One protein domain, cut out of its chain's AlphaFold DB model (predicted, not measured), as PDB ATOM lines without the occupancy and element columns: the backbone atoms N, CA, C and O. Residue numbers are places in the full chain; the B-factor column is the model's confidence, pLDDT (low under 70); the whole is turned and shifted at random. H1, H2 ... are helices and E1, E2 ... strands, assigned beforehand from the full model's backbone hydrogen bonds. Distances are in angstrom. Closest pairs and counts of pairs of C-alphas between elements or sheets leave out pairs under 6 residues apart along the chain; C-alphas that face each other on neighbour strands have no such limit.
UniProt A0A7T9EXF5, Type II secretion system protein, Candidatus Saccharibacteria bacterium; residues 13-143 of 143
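AT A GLANCE: This is residues 13 to 143 of the 143 residues of the protein "Type II secretion system protein" of Candidatus Saccharibacteria bacterium (UniProt A0A7T9EXF5). A strongly twisted sheet of five strands packs one face on the later part of one very long helix, H1, whose residues 13 to 34 stick out from the body as a free arm. The arm makes much of the length of a rod spanning 75 by 27 by 23 A; the body without it spans 41 by 27 by 23 A. The printed part has 131 residues, in the order H1 E1 E2 E3 E4 E5, and its class is mixed, helices and strands. The mixed sheet runs E1 E2 E3 E4 E5, and the whole is only just loose, close to extended, with a radius of gyration of the C-alphas of 20.9 A.

HOW THE PARTS SIT: E3, residues 104 to 108, E4, residues 124 to 130, and E5, residues 136 to 142, form a meander, each strand the antiparallel neighbour of the one before. In the hairpin of E4 and E5, N 127 and O 139 are 2.8 A apart; in that of E3 and E4, N 105 and O 128 are 2.8 A apart. E2, residues 86 to 90, is parallel to E3, with N 89 and O 104 at 3.1 A. E1, residues 80 to 82, is an edge strand in a hairpin with E2, with N 88 and O 80 at 3.0 A. H1, residues 13 to 63, is on the sheet, in two layers, a helix on one face of a sheet; its closest C-alphas to E5 are those of Val 53 and Thr 141, 6.6 A. In H1, 45 of 47 O i to N i+4 pairs are within hydrogen-bond range.

IN THESE COORDINATES: H1 runs 75.0 A from C-alpha 13 at (135.433, 170.741, 173.854). E4 measures 20.3 A, and E5, 19.6 A, ends with C-alpha 142 at (163.507, 130.716, 127.610).

THE WHOLE: The C-alphas farthest apart, of Ile 13 and Ser 64, are 75.8 A apart. The printed part has no cut; the links H1 to E1, E2 to E3 and E3 to E4 are long. The pLDDT is under 70 at residues 68 to 94 and 97 to 102.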
ATOM      1  N   ILE A  13     134.200 171.530 173.734       90.62
ATOM      2  CA  ILE A  13     135.433 170.741 173.854       90.62
ATOM      3  C   ILE A  13     135.271 169.314 173.307       90.62
ATOM      4  O   ILE A  13     136.186 168.789 172.679       90.62
ATOM      5  N   GLU A  14     134.092 168.719 173.474       90.69
ATOM      6  CA  GLU A  14     133.751 167.382 172.988       90.69
ATOM      7  C   GLU A  14     133.652 167.366 171.458       90.69
ATOM      8  O   GLU A  14     134.233 166.498 170.809       90.69
ATOM      9  N   VAL A  15     133.043 168.398 170.861       92.19
ATOM     10  CA  VAL A  15     133.031 168.584 169.397       92.19
ATOM     11  C   VAL A  15     134.451 168.766 168.854       92.19
ATOM     12  O   VAL A  15     134.823 168.140 167.863       92.19
ATOM     13  N   VAL A  16     135.264 169.614 169.491       93.31
ATOM     14  CA  VAL A  16     136.619 169.939 169.017       93.31
ATOM     15  C   VAL A  16     137.527 168.710 169.054       93.31
ATOM     16  O   VAL A  16     138.287 168.489 168.112       93.31
ATOM     17  N   LEU A  17     137.423 167.878 170.092       93.00
ATOM     18  CA  LEU A  17     138.216 166.655 170.200       93.00
ATOM     19  C   LEU A  17     137.848 165.632 169.112       93.00
ATOM     20  O   LEU A  17     138.734 165.014 168.519       93.00
ATOM     21  N   VAL A  18     136.558 165.505 168.786       94.19
ATOM     22  CA  VAL A  18     136.092 164.642 167.687       94.19
ATOM     23  C   VAL A  18     136.585 165.159 166.337       94.19
ATOM     24  O   VAL A  18     137.093 164.381 165.530       94.19
ATOM     25  N   LEU A  19     136.499 166.469 166.099       94.94
ATOM     26  CA  LEU A  19     136.985 167.078 164.860       94.94
ATOM     27  C   LEU A  19     138.507 166.950 164.706       94.94
ATOM     28  O   LEU A  19     138.981 166.734 163.592       94.94
ATOM     29  N   ALA A  20     139.268 167.020 165.801       94.94
ATOM     30  CA  ALA A  20     140.718 166.848 165.775       94.94
ATOM     31  C   ALA A  20     141.126 165.433 165.324       94.94
ATOM     32  O   ALA A  20     141.966 165.284 164.432       94.94
ATOM     33  N   ILE A  21     140.498 164.392 165.883       96.25
ATOM     34  CA  ILE A  21     140.775 162.999 165.496       96.25
ATOM     35  C   ILE A  21     140.248 162.718 164.080       96.25
ATOM     36  O   ILE A  21     140.957 162.115 163.274       96.25
ATOM     37  N   ALA A  22     139.049 163.204 163.736       96.38
ATOM     38  CA  ALA A  22     138.487 163.060 162.392       96.38
ATOM     39  C   ALA A  22     139.384 163.715 161.326       96.38
ATOM     40  O   ALA A  22     139.667 163.101 160.298       96.38
ATOM     41  N   GLY A  23     139.904 164.917 161.595       95.75
ATOM     42  CA  GLY A  23     140.845 165.609 160.715       95.75
ATOM     43  C   GLY A  23     142.146 164.833 160.496       95.75
ATOM     44  O   GLY A  23     142.611 164.718 159.361       95.75
ATOM     45  N   MET A  24     142.704 164.235 161.554       94.50
ATOM     46  CA  MET A  24     143.904 163.398 161.445       94.50
ATOM     47  C   MET A  24     143.650 162.137 160.603       94.50
ATOM     48  O   MET A  24     144.469 161.785 159.751       94.50
ATOM     49  N   LEU A  25     142.510 161.471 160.799       95.50
ATOM     50  CA  LEU A  25     142.153 160.279 160.029       95.50
ATOM     51  C   LEU A  25     141.930 160.600 158.545       95.50
ATOM     52  O   LEU A  25     142.420 159.865 157.686       95.50
ATOM     53  N   PHE A  26     141.259 161.712 158.225       95.44
ATOM     54  CA  PHE A  26     141.044 162.123 156.835       95.44
ATOM     55  C   PHE A  26     142.354 162.375 156.082       95.44
ATOM     56  O   PHE A  26     142.467 161.977 154.922       95.44
ATOM     57  N   LEU A  27     143.367 162.949 156.740       93.25
ATOM     58  CA  LEU A  27     144.686 163.153 156.137       93.25
ATOM     59  C   LEU A  27     145.318 161.824 155.704       93.25
ATOM     60  O   LEU A  27     145.758 161.691 154.563       93.25
ATOM     61  N   VAL A  28     145.330 160.820 156.585       93.94
ATOM     62  CA  VAL A  28     145.909 159.505 156.267       93.94
ATOM     63  C   VAL A  28     145.128 158.822 155.144       93.94
ATOM     64  O   VAL A  28     145.734 158.299 154.210       93.94
ATOM     65  N   VAL A  29     143.794 158.858 155.191       93.88
ATOM     66  CA  VAL A  29     142.931 158.223 154.183       93.88
ATOM     67  C   VAL A  29     143.150 158.830 152.796       93.88
ATOM     68  O   VAL A  29     143.313 158.088 151.825       93.88
ATOM     69  N   PHE A  30     143.219 160.158 152.685       91.94
ATOM     70  CA  PHE A  30     143.419 160.821 151.395       91.94
ATOM     71  C   PHE A  30     144.798 160.579 150.786       91.94
ATOM     72  O   PHE A  30     144.922 160.567 149.564       91.94
ATOM     73  N   LEU A  31     145.820 160.325 151.603       89.19
ATOM     74  CA  LEU A  31     147.139 159.942 151.103       89.19
ATOM     75  C   LEU A  31     147.212 158.444 150.756       89.19
ATOM     76  O   LEU A  31     147.780 158.069 149.727       89.19
ATOM     77  N   ALA A  32     146.624 157.580 151.586       85.06
ATOM     78  CA  ALA A  32     146.769 156.129 151.478       85.06
ATOM     79  C   ALA A  32     145.918 155.502 150.361       85.06
ATOM     80  O   ALA A  32     146.412 154.657 149.609       85.06
ATOM     81  N   VAL A  33     144.653 155.911 150.207       88.31
ATOM     82  CA  VAL A  33     143.729 155.330 149.214       88.31
ATOM     83  C   VAL A  33     144.242 155.448 147.768       88.31
ATOM     84  O   VAL A  33     144.310 154.419 147.086       88.31
ATOM     85  N   PRO A  34     144.666 156.627 147.266       85.94
ATOM     86  CA  PRO A  34     145.173 156.725 145.895       85.94
ATOM     87  C   PRO A  34     146.502 155.977 145.698       85.94
ATOM     88  O   PRO A  34     146.790 155.496 144.599       85.94
ATOM     89  N   ALA A  35     147.320 155.840 146.748       84.94
ATOM     90  CA  ALA A  35     148.543 155.039 146.695       84.94
ATOM     91  C   ALA A  35     148.234 153.538 146.541       84.94
ATOM     92  O   ALA A  35     148.831 152.869 145.698       84.94
ATOM     93  N   MET A  36     147.247 153.017 147.276       86.94
ATOM     94  CA  MET A  36     146.836 151.613 147.178       86.94
ATOM     95  C   MET A  36     146.270 151.262 145.797       86.94
ATOM     96  O   MET A  36     146.586 150.202 145.256       86.94
ATOM     97  N   GLN A  37     145.478 152.153 145.194       88.06
ATOM     98  CA  GLN A  37     144.919 151.930 143.858       88.06
ATOM     99  C   GLN A  37     146.006 151.800 142.780       88.06
ATOM    100  O   GLN A  37     145.899 150.942 141.904       88.06
ATOM    101  N   ARG A  38     147.077 152.603 142.864       87.38
ATOM    102  CA  ARG A  38     148.243 152.489 141.967       87.38
ATOM    103  C   ARG A  38     148.934 151.134 142.110       87.38
ATOM    104  O   ARG A  38     149.161 150.454 141.115       87.38
ATOM    105  N   ASN A  39     149.164 150.691 143.347       89.00
ATOM    106  CA  ASN A  39     149.799 149.398 143.613       89.00
ATOM    107  C   ASN A  39     148.982 148.210 143.074       89.00
ATOM    108  O   ASN A  39     149.556 147.248 142.564       89.00
ATOM    109  N   GLN A  40     147.648 148.265 143.154       91.00
ATOM    110  CA  GLN A  40     146.790 147.224 142.580       91.00
ATOM    111  C   GLN A  40     146.909 147.158 141.052       91.00
ATOM    112  O   GLN A  40     147.033 146.061 140.503       91.00
ATOM    113  N   ARG A  41     146.934 148.307 140.366       90.25
ATOM    114  CA  ARG A  41     147.122 148.362 138.907       90.25
ATOM    115  C   ARG A  41     148.504 147.875 138.487       90.25
ATOM    116  O   ARG A  41     148.608 147.100 137.540       90.25
ATOM    117  N   ASP A  42     149.548 148.239 139.225       90.00
ATOM    118  CA  ASP A  42     150.897 147.727 138.980       90.00
ATOM    119  C   ASP A  42     150.969 146.205 139.159       90.00
ATOM    120  O   ASP A  42     151.593 145.511 138.356       90.00
ATOM    121  N   ASN A  43     150.288 145.653 140.166       91.12
ATOM    122  CA  ASN A  43     150.195 144.204 140.343       91.12
ATOM    123  C   ASN A  43     149.424 143.526 139.204       91.12
ATOM    124  O   ASN A  43     149.859 142.474 138.736       91.12
ATOM    125  N   ALA A  44     148.337 144.131 138.717       88.81
ATOM    126  CA  ALA A  44     147.608 143.630 137.553       88.81
ATOM    127  C   ALA A  44     148.507 143.595 136.301       88.81
ATOM    128  O   ALA A  44     148.631 142.552 135.667       88.81
ATOM    129  N   ARG A  45     149.257 144.673 136.027       86.94
ATOM    130  CA  ARG A  45     150.226 144.733 134.914       86.94
ATOM    131  C   ARG A  45     151.302 143.647 135.007       86.94
ATOM    132  O   ARG A  45     151.644 143.017 134.007       86.94
ATOM    133  N   LYS A  46     151.825 143.383 136.210       89.50
ATOM    134  CA  LYS A  46     152.788 142.288 136.445       89.50
ATOM    135  C   LYS A  46     152.176 140.913 136.174       89.50
ATOM    136  O   LYS A  46     152.836 140.050 135.598       89.50
ATOM    137  N   GLN A  47     150.927 140.701 136.589       88.88
ATOM    138  CA  GLN A  47     150.200 139.463 136.303       88.88
ATOM    139  C   GLN A  47     149.971 139.286 134.803       88.88
ATOM    140  O   GLN A  47     150.129 138.176 134.304       88.88
ATOM    141  N   ASP A  48     149.666 140.360 134.077       84.75
ATOM    142  CA  ASP A  48     149.489 140.304 132.628       84.75
ATOM    143  C   ASP A  48     150.787 139.907 131.918       84.75
ATOM    144  O   ASP A  48     150.760 139.014 131.073       84.75
ATOM    145  N   VAL A  49     151.945 140.427 132.342       84.38
ATOM    146  CA  VAL A  49     153.251 139.943 131.854       84.38
ATOM    147  C   VAL A  49     153.441 138.448 132.122       84.38
ATOM    148  O   VAL A  49     153.886 137.720 131.239       84.38
ATOM    149  N   ASN A  50     153.074 137.951 133.305       88.62
ATOM    150  CA  ASN A  50     153.206 136.524 133.612       88.62
ATOM    151  C   ASN A  50     152.282 135.648 132.746       88.62
ATOM    152  O   ASN A  50     152.697 134.575 132.307       88.62
ATOM    153  N   LYS A  51     151.057 136.102 132.451       85.12
ATOM    154  CA  LYS A  51     150.153 135.413 131.510       85.12
ATOM    155  C   LYS A  51     150.764 135.350 130.112       85.12
ATOM    156  O   LYS A  51     150.692 134.317 129.455       85.12
ATOM    157  N   VAL A  52     151.398 136.439 129.680       80.81
ATOM    158  CA  VAL A  52     152.073 136.532 128.379       80.81
ATOM    159  C   VAL A  52     153.257 135.581 128.314       80.81
ATOM    160  O   VAL A  52     153.371 134.834 127.351       80.81
ATOM    161  N   VAL A  53     154.090 135.534 129.357       85.69
ATOM    162  CA  VAL A  53     155.187 134.561 129.473       85.69
ATOM    163  C   VAL A  53     154.659 133.131 129.331       85.69
ATOM    164  O   VAL A  53     155.207 132.367 128.541       85.69
ATOM    165  N   GLY A  54     153.572 132.782 130.027       86.31
ATOM    166  CA  GLY A  54     152.952 131.457 129.919       86.31
ATOM    167  C   GLY A  54     152.388 131.164 128.523       86.31
ATOM    168  O   GLY A  54     152.564 130.063 128.004       86.31
ATOM    169  N   GLY A  55     151.767 132.155 127.878       81.94
ATOM    170  CA  GLY A  55     151.291 132.045 126.496       81.94
ATOM    171  C   GLY A  55     152.429 131.850 125.490       81.94
ATOM    172  O   GLY A  55     152.328 131.001 124.609       81.94
ATOM    173  N   ILE A  56     153.536 132.577 125.659       80.44
ATOM    174  CA  ILE A  56     154.748 132.432 124.844       80.44
ATOM    175  C   ILE A  56     155.364 131.044 125.044       80.44
ATOM    176  O   ILE A  56     155.685 130.385 124.063       80.44
ATOM    177  N   GLN A  57     155.494 130.576 126.288       85.44
ATOM    178  CA  GLN A  57     156.011 129.234 126.584       85.44
ATOM    179  C   GLN A  57     155.161 128.147 125.932       85.44
ATOM    180  O   GLN A  57     155.699 127.244 125.299       85.44
ATOM    181  N   ARG A  58     153.833 128.264 126.023       85.56
ATOM    182  CA  ARG A  58     152.919 127.340 125.350       85.56
ATOM    183  C   ARG A  58     153.101 127.369 123.834       85.56
ATOM    184  O   ARG A  58     153.233 126.316 123.225       85.56
ATOM    185  N   TYR A  59     153.189 128.558 123.240       82.06
ATOM    186  CA  TYR A  59     153.436 128.692 121.807       82.06
ATOM    187  C   TYR A  59     154.757 128.039 121.382       82.06
ATOM    188  O   TYR A  59     154.786 127.358 120.362       82.06
ATOM    189  N   ILE A  60     155.830 128.218 122.160       82.31
ATOM    190  CA  ILE A  60     157.137 127.606 121.888       82.31
ATOM    191  C   ILE A  60     157.039 126.080 121.907       82.31
ATOM    192  O   ILE A  60     157.596 125.437 121.021       82.31
ATOM    193  N   VAL A  61     156.332 125.506 122.884       86.62
ATOM    194  CA  VAL A  61     156.106 124.054 122.958       86.62
ATOM    195  C   VAL A  61     155.323 123.565 121.737       86.62
ATOM    196  O   VAL A  61     155.707 122.569 121.130       86.62
ATOM    197  N   ASP A  62     154.280 124.294 121.338       86.44
ATOM    198  CA  ASP A  62     153.379 123.882 120.257       86.44
ATOM    199  C   ASP A  62     153.978 124.108 118.848       86.44
ATOM    200  O   ASP A  62     153.687 123.351 117.926       86.44
ATOM    201  N   ASN A  63     154.825 125.130 118.659       83.50
ATOM    202  CA  ASN A  63     155.301 125.585 117.339       83.50
ATOM    203  C   ASN A  63     156.833 125.561 117.180       83.50
ATOM    204  O   ASN A  63     157.350 125.941 116.132       83.50
ATOM    205  N   SER A  64     157.582 125.124 118.200       80.81
ATOM    206  CA  SER A  64     159.055 125.011 118.190       80.81
ATOM    207  C   SER A  64     159.814 126.302 117.827       80.81
ATOM    208  O   SER A  64     160.973 126.258 117.403       80.81
ATOM    209  N   GLY A  65     159.191 127.466 118.018       74.81
ATOM    210  CA  GLY A  65     159.741 128.768 117.648       74.81
ATOM    211  C   GLY A  65     159.109 129.911 118.435       74.81
ATOM    212  O   GLY A  65     158.108 129.730 119.126       74.81
ATOM    213  N   TRP A  66     159.708 131.099 118.355       76.50
ATOM    214  CA  TRP A  66     159.139 132.277 119.000       76.50
ATOM    215  C   TRP A  66     157.892 132.766 118.263       76.50
ATOM    216  O   TRP A  66     157.882 132.775 117.032       76.50
ATOM    217  N   PRO A  67     156.892 133.299 118.984       70.06
ATOM    218  CA  PRO A  67     155.697 133.887 118.377       70.06
ATOM    219  C   PRO A  67     155.962 135.205 117.625       70.06
ATOM    220  O   PRO A  67     155.022 135.885 117.236       70.06
ATOM    221  N   VAL A  68     157.227 135.594 117.435       64.50
ATOM    222  CA  VAL A  68     157.644 136.870 116.829       64.50
ATOM    223  C   VAL A  68     158.461 136.698 115.540       64.50
ATOM    224  O   VAL A  68     159.118 137.637 115.091       64.50
ATOM    225  N   SER A  69     158.419 135.519 114.912       54.03
ATOM    226  CA  SER A  69     159.040 135.288 113.601       54.03
ATOM    227  C   SER A  69     158.287 136.050 112.505       54.03
ATOM    228  O   SER A  69     157.231 135.611 112.060       54.03
ATOM    229  N   GLY A  70     158.824 137.197 112.075       51.72
ATOM    230  CA  GLY A  70     158.257 137.989 110.971       51.72
ATOM    231  C   GLY A  70     158.331 139.511 111.112       51.72
ATOM    232  O   GLY A  70     157.676 140.213 110.348       51.72
ATOM    233  N   ILE A  71     159.095 140.049 112.065       48.25
ATOM    234  CA  ILE A  71     159.174 141.499 112.278       48.25
ATOM    235  C   ILE A  71     160.343 142.067 111.481       48.25
ATOM    236  O   ILE A  71     161.513 141.794 111.743       48.25
ATOM    237  N   VAL A  72     159.982 142.831 110.454       41.66
ATOM    238  CA  VAL A  72     160.903 143.509 109.550       41.66
ATOM    239  C   VAL A  72     161.653 144.590 110.331       41.66
ATOM    240  O   VAL A  72     161.055 145.400 111.038       41.66
ATOM    241  N   SER A  73     162.976 144.586 110.171       45.34
ATOM    242  CA  SER A  73     163.975 145.535 110.678       45.34
ATOM    243  C   SER A  73     163.797 146.965 110.127       45.34
ATOM    244  O   SER A  73     164.731 147.567 109.598       45.34
ATOM    245  N   THR A  74     162.600 147.538 110.218       35.81
ATOM    246  CA  THR A  74     162.339 148.917 109.788       35.81
ATOM    247  C   THR A  74     161.467 149.638 110.801       35.81
ATOM    248  O   THR A  74     160.326 149.966 110.503       35.81
ATOM    249  N   GLY A  75     161.996 149.867 112.007       44.03
ATOM    250  CA  GLY A  75     161.601 150.979 112.887       44.03
ATOM    251  C   GLY A  75     160.120 151.120 113.265       44.03
ATOM    252  O   GLY A  75     159.748 152.149 113.822       44.03
ATOM    253  N   PHE A  76     159.277 150.130 112.983       40.50
ATOM    254  CA  PHE A  76     157.842 150.195 113.209       40.50
ATOM    255  C   PHE A  76     157.429 149.051 114.118       40.50
ATOM    256  O   PHE A  76     157.635 147.874 113.829       40.50
ATOM    257  N   PHE A  77     156.861 149.428 115.255       46.88
ATOM    258  CA  PHE A  77     156.294 148.503 116.213       46.88
ATOM    259  C   PHE A  77     155.079 147.828 115.571       46.88
ATOM    260  O   PHE A  77     154.073 148.487 115.322       46.88
ATOM    261  N   THR A  78     155.165 146.536 115.268       44.88
ATOM    262  CA  THR A  78     153.991 145.773 114.840       44.88
ATOM    263  C   THR A  78     153.245 145.318 116.082       44.88
ATOM    264  O   THR A  78     153.739 144.460 116.816       44.88
ATOM    265  N   ASP A  79     152.077 145.911 116.315       47.22
ATOM    266  CA  ASP A  79     151.138 145.451 117.326       47.22
ATOM    267  C   ASP A  79     150.639 144.056 116.920       47.22
ATOM    268  O   ASP A  79     149.779 143.920 116.052       47.22
ATOM    269  N   PHE A  80     151.196 142.995 117.504       47.22
ATOM    270  CA  PHE A  80     150.576 141.672 117.421       47.22
ATOM    271  C   PHE A  80     149.627 141.528 118.608       47.22
ATOM    272  O   PHE A  80     149.953 141.971 119.706       47.22
ATOM    273  N   ALA A  81     148.452 140.937 118.399       43.62
ATOM    274  CA  ALA A  81     147.515 140.603 119.462       43.62
ATOM    275  C   ALA A  81     147.639 139.107 119.764       43.62
ATOM    276  O   ALA A  81     147.285 138.264 118.944       43.62
ATOM    277  N   ILE A  82     148.130 138.766 120.954       44.66
ATOM    278  CA  ILE A  82     147.951 137.413 121.493       44.66
ATOM    279  C   ILE A  82     146.504 137.343 122.017       44.66
ATOM    280  O   ILE A  82     145.953 138.365 122.427       44.66
ATOM    281  N   ALA A  83     145.881 136.159 122.004       37.97
ATOM    282  CA  ALA A  83     144.458 135.896 122.293       37.97
ATOM    283  C   ALA A  83     143.875 136.487 123.607       37.97
ATOM    284  O   ALA A  83     142.685 136.347 123.871       37.97
ATOM    285  N   SER A  84     144.685 137.155 124.431       45.97
ATOM    286  CA  SER A  84     144.287 137.939 125.601       45.97
ATOM    287  C   SER A  84     143.825 139.375 125.293       45.97
ATOM    288  O   SER A  84     143.504 140.103 126.229       45.97
ATOM    289  N   GLY A  85     143.810 139.815 124.028       43.66
ATOM    290  CA  GLY A  85     143.367 141.167 123.643       43.66
ATOM    291  C   GLY A  85     144.350 142.289 124.001       43.66
ATOM    292  O   GLY A  85     144.040 143.463 123.812       43.66
ATOM    293  N   ALA A  86     145.539 141.948 124.502       50.22
ATOM    294  CA  ALA A  86     146.610 142.904 124.748       50.22
ATOM    295  C   ALA A  86     147.401 143.176 123.454       50.22
ATOM    296  O   ALA A  86     147.695 142.255 122.693       50.22
ATOM    297  N   GLN A  87     147.739 144.446 123.216       53.97
ATOM    298  CA  GLN A  87     148.610 144.868 122.116       53.97
ATOM    299  C   GLN A  87     150.075 144.735 122.555       53.97
ATOM    300  O   GLN A  87     150.473 145.275 123.592       53.97
ATOM    301  N   PHE A  88     150.866 143.990 121.783       59.47
ATOM    302  CA  PHE A  88     152.276 143.717 122.060       59.47
ATOM    303  C   PHE A  88     153.169 144.438 121.067       59.47
ATOM    304  O   PHE A  88     152.916 144.379 119.872       59.47
ATOM    305  N   ARG A  89     154.268 145.029 121.539       59.28
ATOM    306  CA  ARG A  89     155.281 145.618 120.654       59.28
ATOM    307  C   ARG A  89     156.576 144.825 120.717       59.28
ATOM    308  O   ARG A  89     157.087 144.552 121.799       59.28
ATOM    309  N   ALA A  90     157.160 144.494 119.575       57.97
ATOM    310  CA  ALA A  90     158.533 143.997 119.561       57.97
ATOM    311  C   ALA A  90     159.536 145.149 119.708       57.97
ATOM    312  O   ALA A  90     159.269 146.276 119.282       57.97
ATOM    313  N   ALA A  91     160.684 144.876 120.332       58.75
ATOM    314  CA  ALA A  91     161.781 145.838 120.406       58.75
ATOM    315  C   ALA A  91     162.355 146.104 119.000       58.75
ATOM    316  O   ALA A  91     162.685 145.165 118.279       58.75
ATOM    317  N   ALA A  92     162.458 147.380 118.613       53.81
ATOM    318  CA  ALA A  92     162.863 147.792 117.264       53.81
ATOM    319  C   ALA A  92     164.391 147.907 117.073       53.81
ATOM    320  O   ALA A  92     164.850 147.922 115.935       53.81
ATOM    321  N   ALA A  93     165.182 147.975 118.153       56.69
ATOM    322  CA  ALA A  93     166.646 147.929 118.106       56.69
ATOM    323  C   ALA A  93     167.233 147.644 119.502       56.69
ATOM    324  O   ALA A  93     166.987 148.395 120.441       56.69
ATOM    325  N   GLY A  94     168.044 146.589 119.626       67.75
ATOM    326  CA  GLY A  94     168.785 146.253 120.846       67.75
ATOM    327  C   GLY A  94     167.941 145.847 122.062       67.75
ATOM    328  O   GLY A  94     166.711 145.834 122.054       67.75
ATOM    329  N   CYS A  95     168.644 145.493 123.137       77.12
ATOM    330  CA  CYS A  95     168.044 145.222 124.437       77.12
ATOM    331  C   CYS A  95     167.914 146.535 125.209       77.12
ATOM    332  O   CYS A  95     168.839 146.957 125.893       77.12
ATOM    333  N   THR A  96     166.776 147.213 125.082       72.19
ATOM    334  CA  THR A  96     166.533 148.488 125.765       72.19
ATOM    335  C   THR A  96     165.411 148.356 126.778       72.19
ATOM    336  O   THR A  96     164.383 147.742 126.504       72.19
ATOM    337  N   LYS A  97     165.574 149.011 127.928       69.19
ATOM    338  CA  LYS A  97     164.504 149.204 128.921       69.19
ATOM    339  C   LYS A  97     163.469 150.257 128.510       69.19
ATOM    340  O   LYS A  97     162.510 150.472 129.246       69.19
ATOM    341  N   ASP A  98     163.677 150.909 127.366       62.97
ATOM    342  CA  ASP A  98     162.833 151.978 126.831       62.97
ATOM    343  C   ASP A  98     161.533 151.416 126.238       62.97
ATOM    344  O   ASP A  98     161.264 151.459 125.036       62.97
ATOM    345  N   VAL A  99     160.691 150.867 127.108       62.50
ATOM    346  CA  VAL A  99     159.257 150.800 126.838       62.50
ATOM    347  C   VAL A  99     158.770 152.244 126.876       62.50
ATOM    348  O   VAL A  99     159.016 152.946 127.849       62.50
ATOM    349  N   VAL A 100     158.088 152.708 125.837       60.28
ATOM    350  CA  VAL A 100     157.457 154.032 125.818       60.28
ATOM    351  C   VAL A 100     155.960 153.810 125.712       60.28
ATOM    352  O   VAL A 100     155.425 153.758 124.615       60.28
ATOM    353  N   GLY A 101     155.277 153.629 126.842       64.44
ATOM    354  CA  GLY A 101     153.821 153.460 126.880       64.44
ATOM    355  C   GLY A 101     153.337 152.280 127.722       64.44
ATOM    356  O   GLY A 101     154.062 151.736 128.551       64.44
ATOM    357  N   THR A 102     152.070 151.908 127.525       68.50
ATOM    358  CA  THR A 102     151.311 150.969 128.380       68.50
ATOM    359  C   THR A 102     151.313 149.524 127.863       68.50
ATOM    360  O   THR A 102     150.570 148.682 128.359       68.50
ATOM    361  N   TYR A 103     152.109 149.223 126.843       73.12
ATOM    362  CA  TYR A 103     152.123 147.922 126.178       73.12
ATOM    363  C   TYR A 103     153.218 147.008 126.736       73.12
ATOM    364  O   TYR A 103     154.243 147.457 127.251       73.12
ATOM    365  N   VAL A 104     153.005 145.702 126.588       77.38
ATOM    366  CA  VAL A 104     154.015 144.687 126.896       77.38
ATOM    367  C   VAL A 104     154.971 144.581 125.708       77.38
ATOM    368  O   VAL A 104     154.532 144.412 124.566       77.38
ATOM    369  N   GLN A 105     156.274 144.677 125.966       78.31
ATOM    370  CA  GLN A 105     157.310 144.464 124.959       78.31
ATOM    371  C   GLN A 105     157.942 143.089 125.075       78.31
ATOM    372  O   GLN A 105     158.168 142.604 126.180       78.31
ATOM    373  N   ILE A 106     158.262 142.497 123.925       80.56
ATOM    374  CA  ILE A 106     158.979 141.223 123.821       80.56
ATOM    375  C   ILE A 106     160.267 141.468 123.030       80.56
ATOM    376  O   ILE A 106     160.227 141.971 121.905       80.56
ATOM    377  N   ALA A 107     161.405 141.112 123.619       81.12
ATOM    378  CA  ALA A 107     162.735 141.272 123.042       81.12
ATOM    379  C   ALA A 107     163.480 139.920 123.038       81.12
ATOM    380  O   ALA A 107     164.090 139.547 124.047       81.12
ATOM    381  N   PRO A 108     163.409 139.153 121.935       81.56
ATOM    382  CA  PRO A 108     164.188 137.926 121.754       81.56
ATOM    383  C   PRO A 108     165.692 138.205 121.776       81.56
ATOM    384  O   PRO A 108     166.139 139.244 121.302       81.56
ATOM    385  N   GLY A 109     166.473 137.292 122.343       83.62
ATOM    386  CA  GLY A 109     167.921 137.416 122.537       83.62
ATOM    387  C   GLY A 109     168.344 138.313 123.705       83.62
ATOM    388  O   GLY A 109     169.521 138.334 124.066       83.62
ATOM    389  N   CYS A 110     167.394 138.991 124.353       85.69
ATOM    390  CA  CYS A 110     167.632 139.859 125.503       85.69
ATOM    391  C   CYS A 110     167.270 139.197 126.835       85.69
ATOM    392  O   CYS A 110     166.401 138.328 126.908       85.69
ATOM    393  N   ASN A 111     167.890 139.666 127.917       90.00
ATOM    394  CA  ASN A 111     167.512 139.341 129.297       90.00
ATOM    395  C   ASN A 111     166.979 140.578 130.051       90.00
ATOM    396  O   ASN A 111     166.999 141.698 129.540       90.00
ATOM    397  N   CYS A 112     166.529 140.392 131.295       89.38
ATOM    398  CA  CYS A 112     166.025 141.486 132.138       89.38
ATOM    399  C   CYS A 112     167.085 142.411 132.740       89.38
ATOM    400  O   CYS A 112     166.739 143.354 133.449       89.38
ATOM    401  N   SER A 113     168.360 142.176 132.450       88.94
ATOM    402  CA  SER A 113     169.412 143.176 132.634       88.94
ATOM    403  C   SER A 113     169.520 144.100 131.420       88.94
ATOM    404  O   SER A 113     170.377 144.979 131.408       88.94
ATOM    405  N   TYR A 114     168.649 143.916 130.419       82.75
ATOM    406  CA  TYR A 114     168.658 144.635 129.148       82.75
ATOM    407  C   TYR A 114     170.001 144.472 128.431       82.75
ATOM    408  O   TYR A 114     170.499 145.385 127.783       82.75
ATOM    409  N   THR A 115     170.600 143.288 128.564       81.38
ATOM    410  CA  THR A 115     171.808 142.904 127.837       81.38
ATOM    411  C   THR A 115     171.488 141.789 126.850       81.38
ATOM    412  O   THR A 115     170.554 141.005 127.054       81.38
ATOM    413  N   GLY A 116     172.255 141.745 125.762       80.50
ATOM    414  CA  GLY A 116     172.070 140.807 124.659       80.50
ATOM    415  C   GLY A 116     172.020 141.512 123.307       80.50
ATOM    416  O   GLY A 116     172.229 142.722 123.204       80.50
ATOM    417  N   THR A 117     171.730 140.731 122.276       81.56
ATOM    418  CA  THR A 117     171.483 141.217 120.917       81.56
ATOM    419  C   THR A 117     170.103 140.736 120.510       81.56
ATOM    420  O   THR A 117     169.736 139.616 120.862       81.56
ATOM    421  N   LEU A 118     169.345 141.561 119.784       79.44
ATOM    422  CA  LEU A 118     168.078 141.107 119.221       79.44
ATOM    423  C   LEU A 118     168.343 139.958 118.251       79.44
ATOM    424  O   LEU A 118     168.939 140.152 117.195       79.44
ATOM    425  N   ASP A 119     167.906 138.770 118.641       80.06
ATOM    426  CA  ASP A 119     168.070 137.549 117.868       80.06
ATOM    427  C   ASP A 119     166.806 136.702 118.018       80.06
ATOM    428  O   ASP A 119     166.519 136.135 119.073       80.06
ATOM    429  N   TYR A 120     166.036 136.625 116.931       77.06
ATOM    430  CA  TYR A 120     164.783 135.873 116.851       77.06
ATOM    431  C   TYR A 120     164.985 134.352 116.890       77.06
ATOM    432  O   TYR A 120     164.017 133.613 117.045       77.06
ATOM    433  N   SER A 121     166.220 133.872 116.758       78.19
ATOM    434  CA  SER A 121     166.581 132.461 116.899       78.19
ATOM    435  C   SER A 121     167.091 132.123 118.304       78.19
ATOM    436  O   SER A 121     167.107 130.948 118.696       78.19
ATOM    437  N   ALA A 122     167.476 133.137 119.091       81.88
ATOM    438  CA  ALA A 122     168.024 132.952 120.428       81.88
ATOM    439  C   ALA A 122     167.049 132.209 121.342       81.88
ATOM    440  O   ALA A 122     165.840 132.294 121.199       81.88
ATOM    441  N   ARG A 123     167.553 131.485 122.338       85.25
ATOM    442  CA  ARG A 123     166.710 130.685 123.249       85.25
ATOM    443  C   ARG A 123     166.133 131.474 124.413       85.25
ATOM    444  O   ARG A 123     165.469 130.891 125.256       85.25
ATOM    445  N   THR A 124     166.356 132.777 124.457       87.44
ATOM    446  CA  THR A 124     165.967 133.633 125.578       87.44
ATOM    447  C   THR A 124     165.216 134.838 125.047       87.44
ATOM    448  O   THR A 124     165.552 135.329 123.976       87.44
ATOM    449  N   ALA A 125     164.229 135.337 125.784       86.06
ATOM    450  CA  ALA A 125     163.602 136.621 125.510       86.06
ATOM    451  C   ALA A 125     163.291 137.366 126.807       86.06
ATOM    452  O   ALA A 125     162.885 136.765 127.807       86.06
ATOM    453  N   ALA A 126     163.427 138.685 126.769       87.44
ATOM    454  CA  ALA A 126     162.957 139.572 127.816       87.44
ATOM    455  C   ALA A 126     161.536 140.028 127.481       87.44
ATOM    456  O   ALA A 126     161.271 140.477 126.366       87.44
ATOM    457  N   ILE A 127     160.628 139.914 128.444       85.94
ATOM    458  CA  ILE A 127     159.293 140.495 128.373       85.94
ATOM    459  C   ILE A 127     159.199 141.568 129.441       85.94
ATOM    460  O   ILE A 127     159.372 141.263 130.621       85.94
ATOM    461  N   HIS A 128     158.913 142.809 129.060       84.31
ATOM    462  CA  HIS A 128     158.822 143.905 130.021       84.31
ATOM    463  C   HIS A 128     157.660 144.859 129.760       84.31
ATOM    464  O   HIS A 128     157.136 144.949 128.653       84.31
ATOM    465  N   ILE A 129     157.249 145.568 130.808       83.69
ATOM    466  CA  ILE A 129     156.191 146.585 130.794       83.69
ATOM    467  C   ILE A 129     156.565 147.729 131.741       83.69
ATOM    468  O   ILE A 129     157.238 147.508 132.752       83.69
ATOM    469  N   LEU A 130     156.087 148.940 131.459       84.12
ATOM    470  CA  LEU A 130     156.139 150.044 132.416       84.12
ATOM    471  C   LEU A 130     155.003 149.969 133.438       84.12
ATOM    472  O   LEU A 130     153.823 149.805 133.110       84.12
ATOM    473  N   LEU A 131     155.372 150.162 134.695       85.81
ATOM    474  CA  LEU A 131     154.462 150.368 135.811       85.81
ATOM    475  C   LEU A 131     154.056 151.846 135.889       85.81
ATOM    476  O   LEU A 131     154.786 152.729 135.437       85.81
ATOM    477  N   GLU A 132     152.904 152.137 136.490       82.88
ATOM    478  CA  GLU A 132     152.422 153.517 136.662       82.88
ATOM    479  C   GLU A 132     153.321 154.342 137.578       82.88
ATOM    480  O   GLU A 132     153.355 155.566 137.482       82.88
ATOM    481  N   ASN A 133     154.083 153.672 138.440       81.69
ATOM    482  CA  ASN A 133     155.072 154.299 139.303       81.69
ATOM    483  C   ASN A 133     156.400 154.644 138.586       81.69
ATOM    484  O   ASN A 133     157.375 155.003 139.240       81.69
ATOM    485  N   GLY A 134     156.485 154.486 137.259       78.00
ATOM    486  CA  GLY A 134     157.680 154.812 136.465       78.00
ATOM    487  C   GLY A 134     158.792 153.755 136.490       78.00
ATOM    488  O   GLY A 134     159.817 153.926 135.836       78.00
ATOM    489  N   GLY A 135     158.602 152.647 137.212       84.25
ATOM    490  CA  GLY A 135     159.497 151.487 137.162       84.25
ATOM    491  C   GLY A 135     159.174 150.553 135.991       84.25
ATOM    492  O   GLY A 135     158.020 150.433 135.592       84.25
ATOM    493  N   ALA A 136     160.174 149.839 135.471       84.56
ATOM    494  CA  ALA A 136     159.960 148.748 134.519       84.56
ATOM    495  C   ALA A 136     159.867 147.408 135.261       84.56
ATOM    496  O   ALA A 136     160.684 147.112 136.135       84.56
ATOM    497  N   TYR A 137     158.886 146.581 134.905       88.62
ATOM    498  CA  TYR A 137     158.829 145.184 135.325       88.62
ATOM    499  C   TYR A 137     159.238 144.301 134.158       88.62
ATOM    500  O   TYR A 137     158.655 144.409 133.083       88.62
ATOM    501  N   CYS A 138     160.211 143.419 134.379       88.75
ATOM    502  CA  CYS A 138     160.717 142.511 133.362       88.75
ATOM    503  C   CYS A 138     160.709 141.062 133.854       88.75
ATOM    504  O   CYS A 138     161.059 140.777 135.003       88.75
ATOM    505  N   LYS A 139     160.368 140.138 132.953       91.81
ATOM    506  CA  LYS A 139     160.547 138.699 133.120       91.81
ATOM    507  C   LYS A 139     161.285 138.115 131.919       91.81
ATOM    508  O   LYS A 139     160.890 138.311 130.777       91.81
ATOM    509  N   THR A 140     162.362 137.383 132.186       91.00
ATOM    510  CA  THR A 140     163.065 136.618 131.157       91.00
ATOM    511  C   THR A 140     162.393 135.260 131.021       91.00
ATOM    512  O   THR A 140     162.113 134.610 132.029       91.00
ATOM    513  N   THR A 141     162.135 134.847 129.788       88.19
ATOM    514  CA  THR A 141     161.676 133.499 129.453       88.19
ATOM    515  C   THR A 141     162.671 132.838 128.516       88.19
ATOM    516  O   THR A 141     163.425 133.519 127.816       88.19
ATOM    517  N   THR A 142     162.668 131.513 128.497       88.31
ATOM    518  CA  THR A 142     163.507 130.716 127.610       88.31
ATOM    519  C   THR A 142     162.665 129.714 126.840       88.31
ATOM    520  O   THR A 142     161.614 129.286 127.316       88.31
ATOM    521  N   ARG A 143     163.145 129.372 125.649       78.38
ATOM    522  CA  ARG A 143     162.647 128.304 124.790       78.38
ATOM    523  C   ARG A 143     163.277 126.968 125.161       78.38
ATOM    524  O   ARG A 143     164.515 126.952 125.365       78.38
TER     525      ARG A 143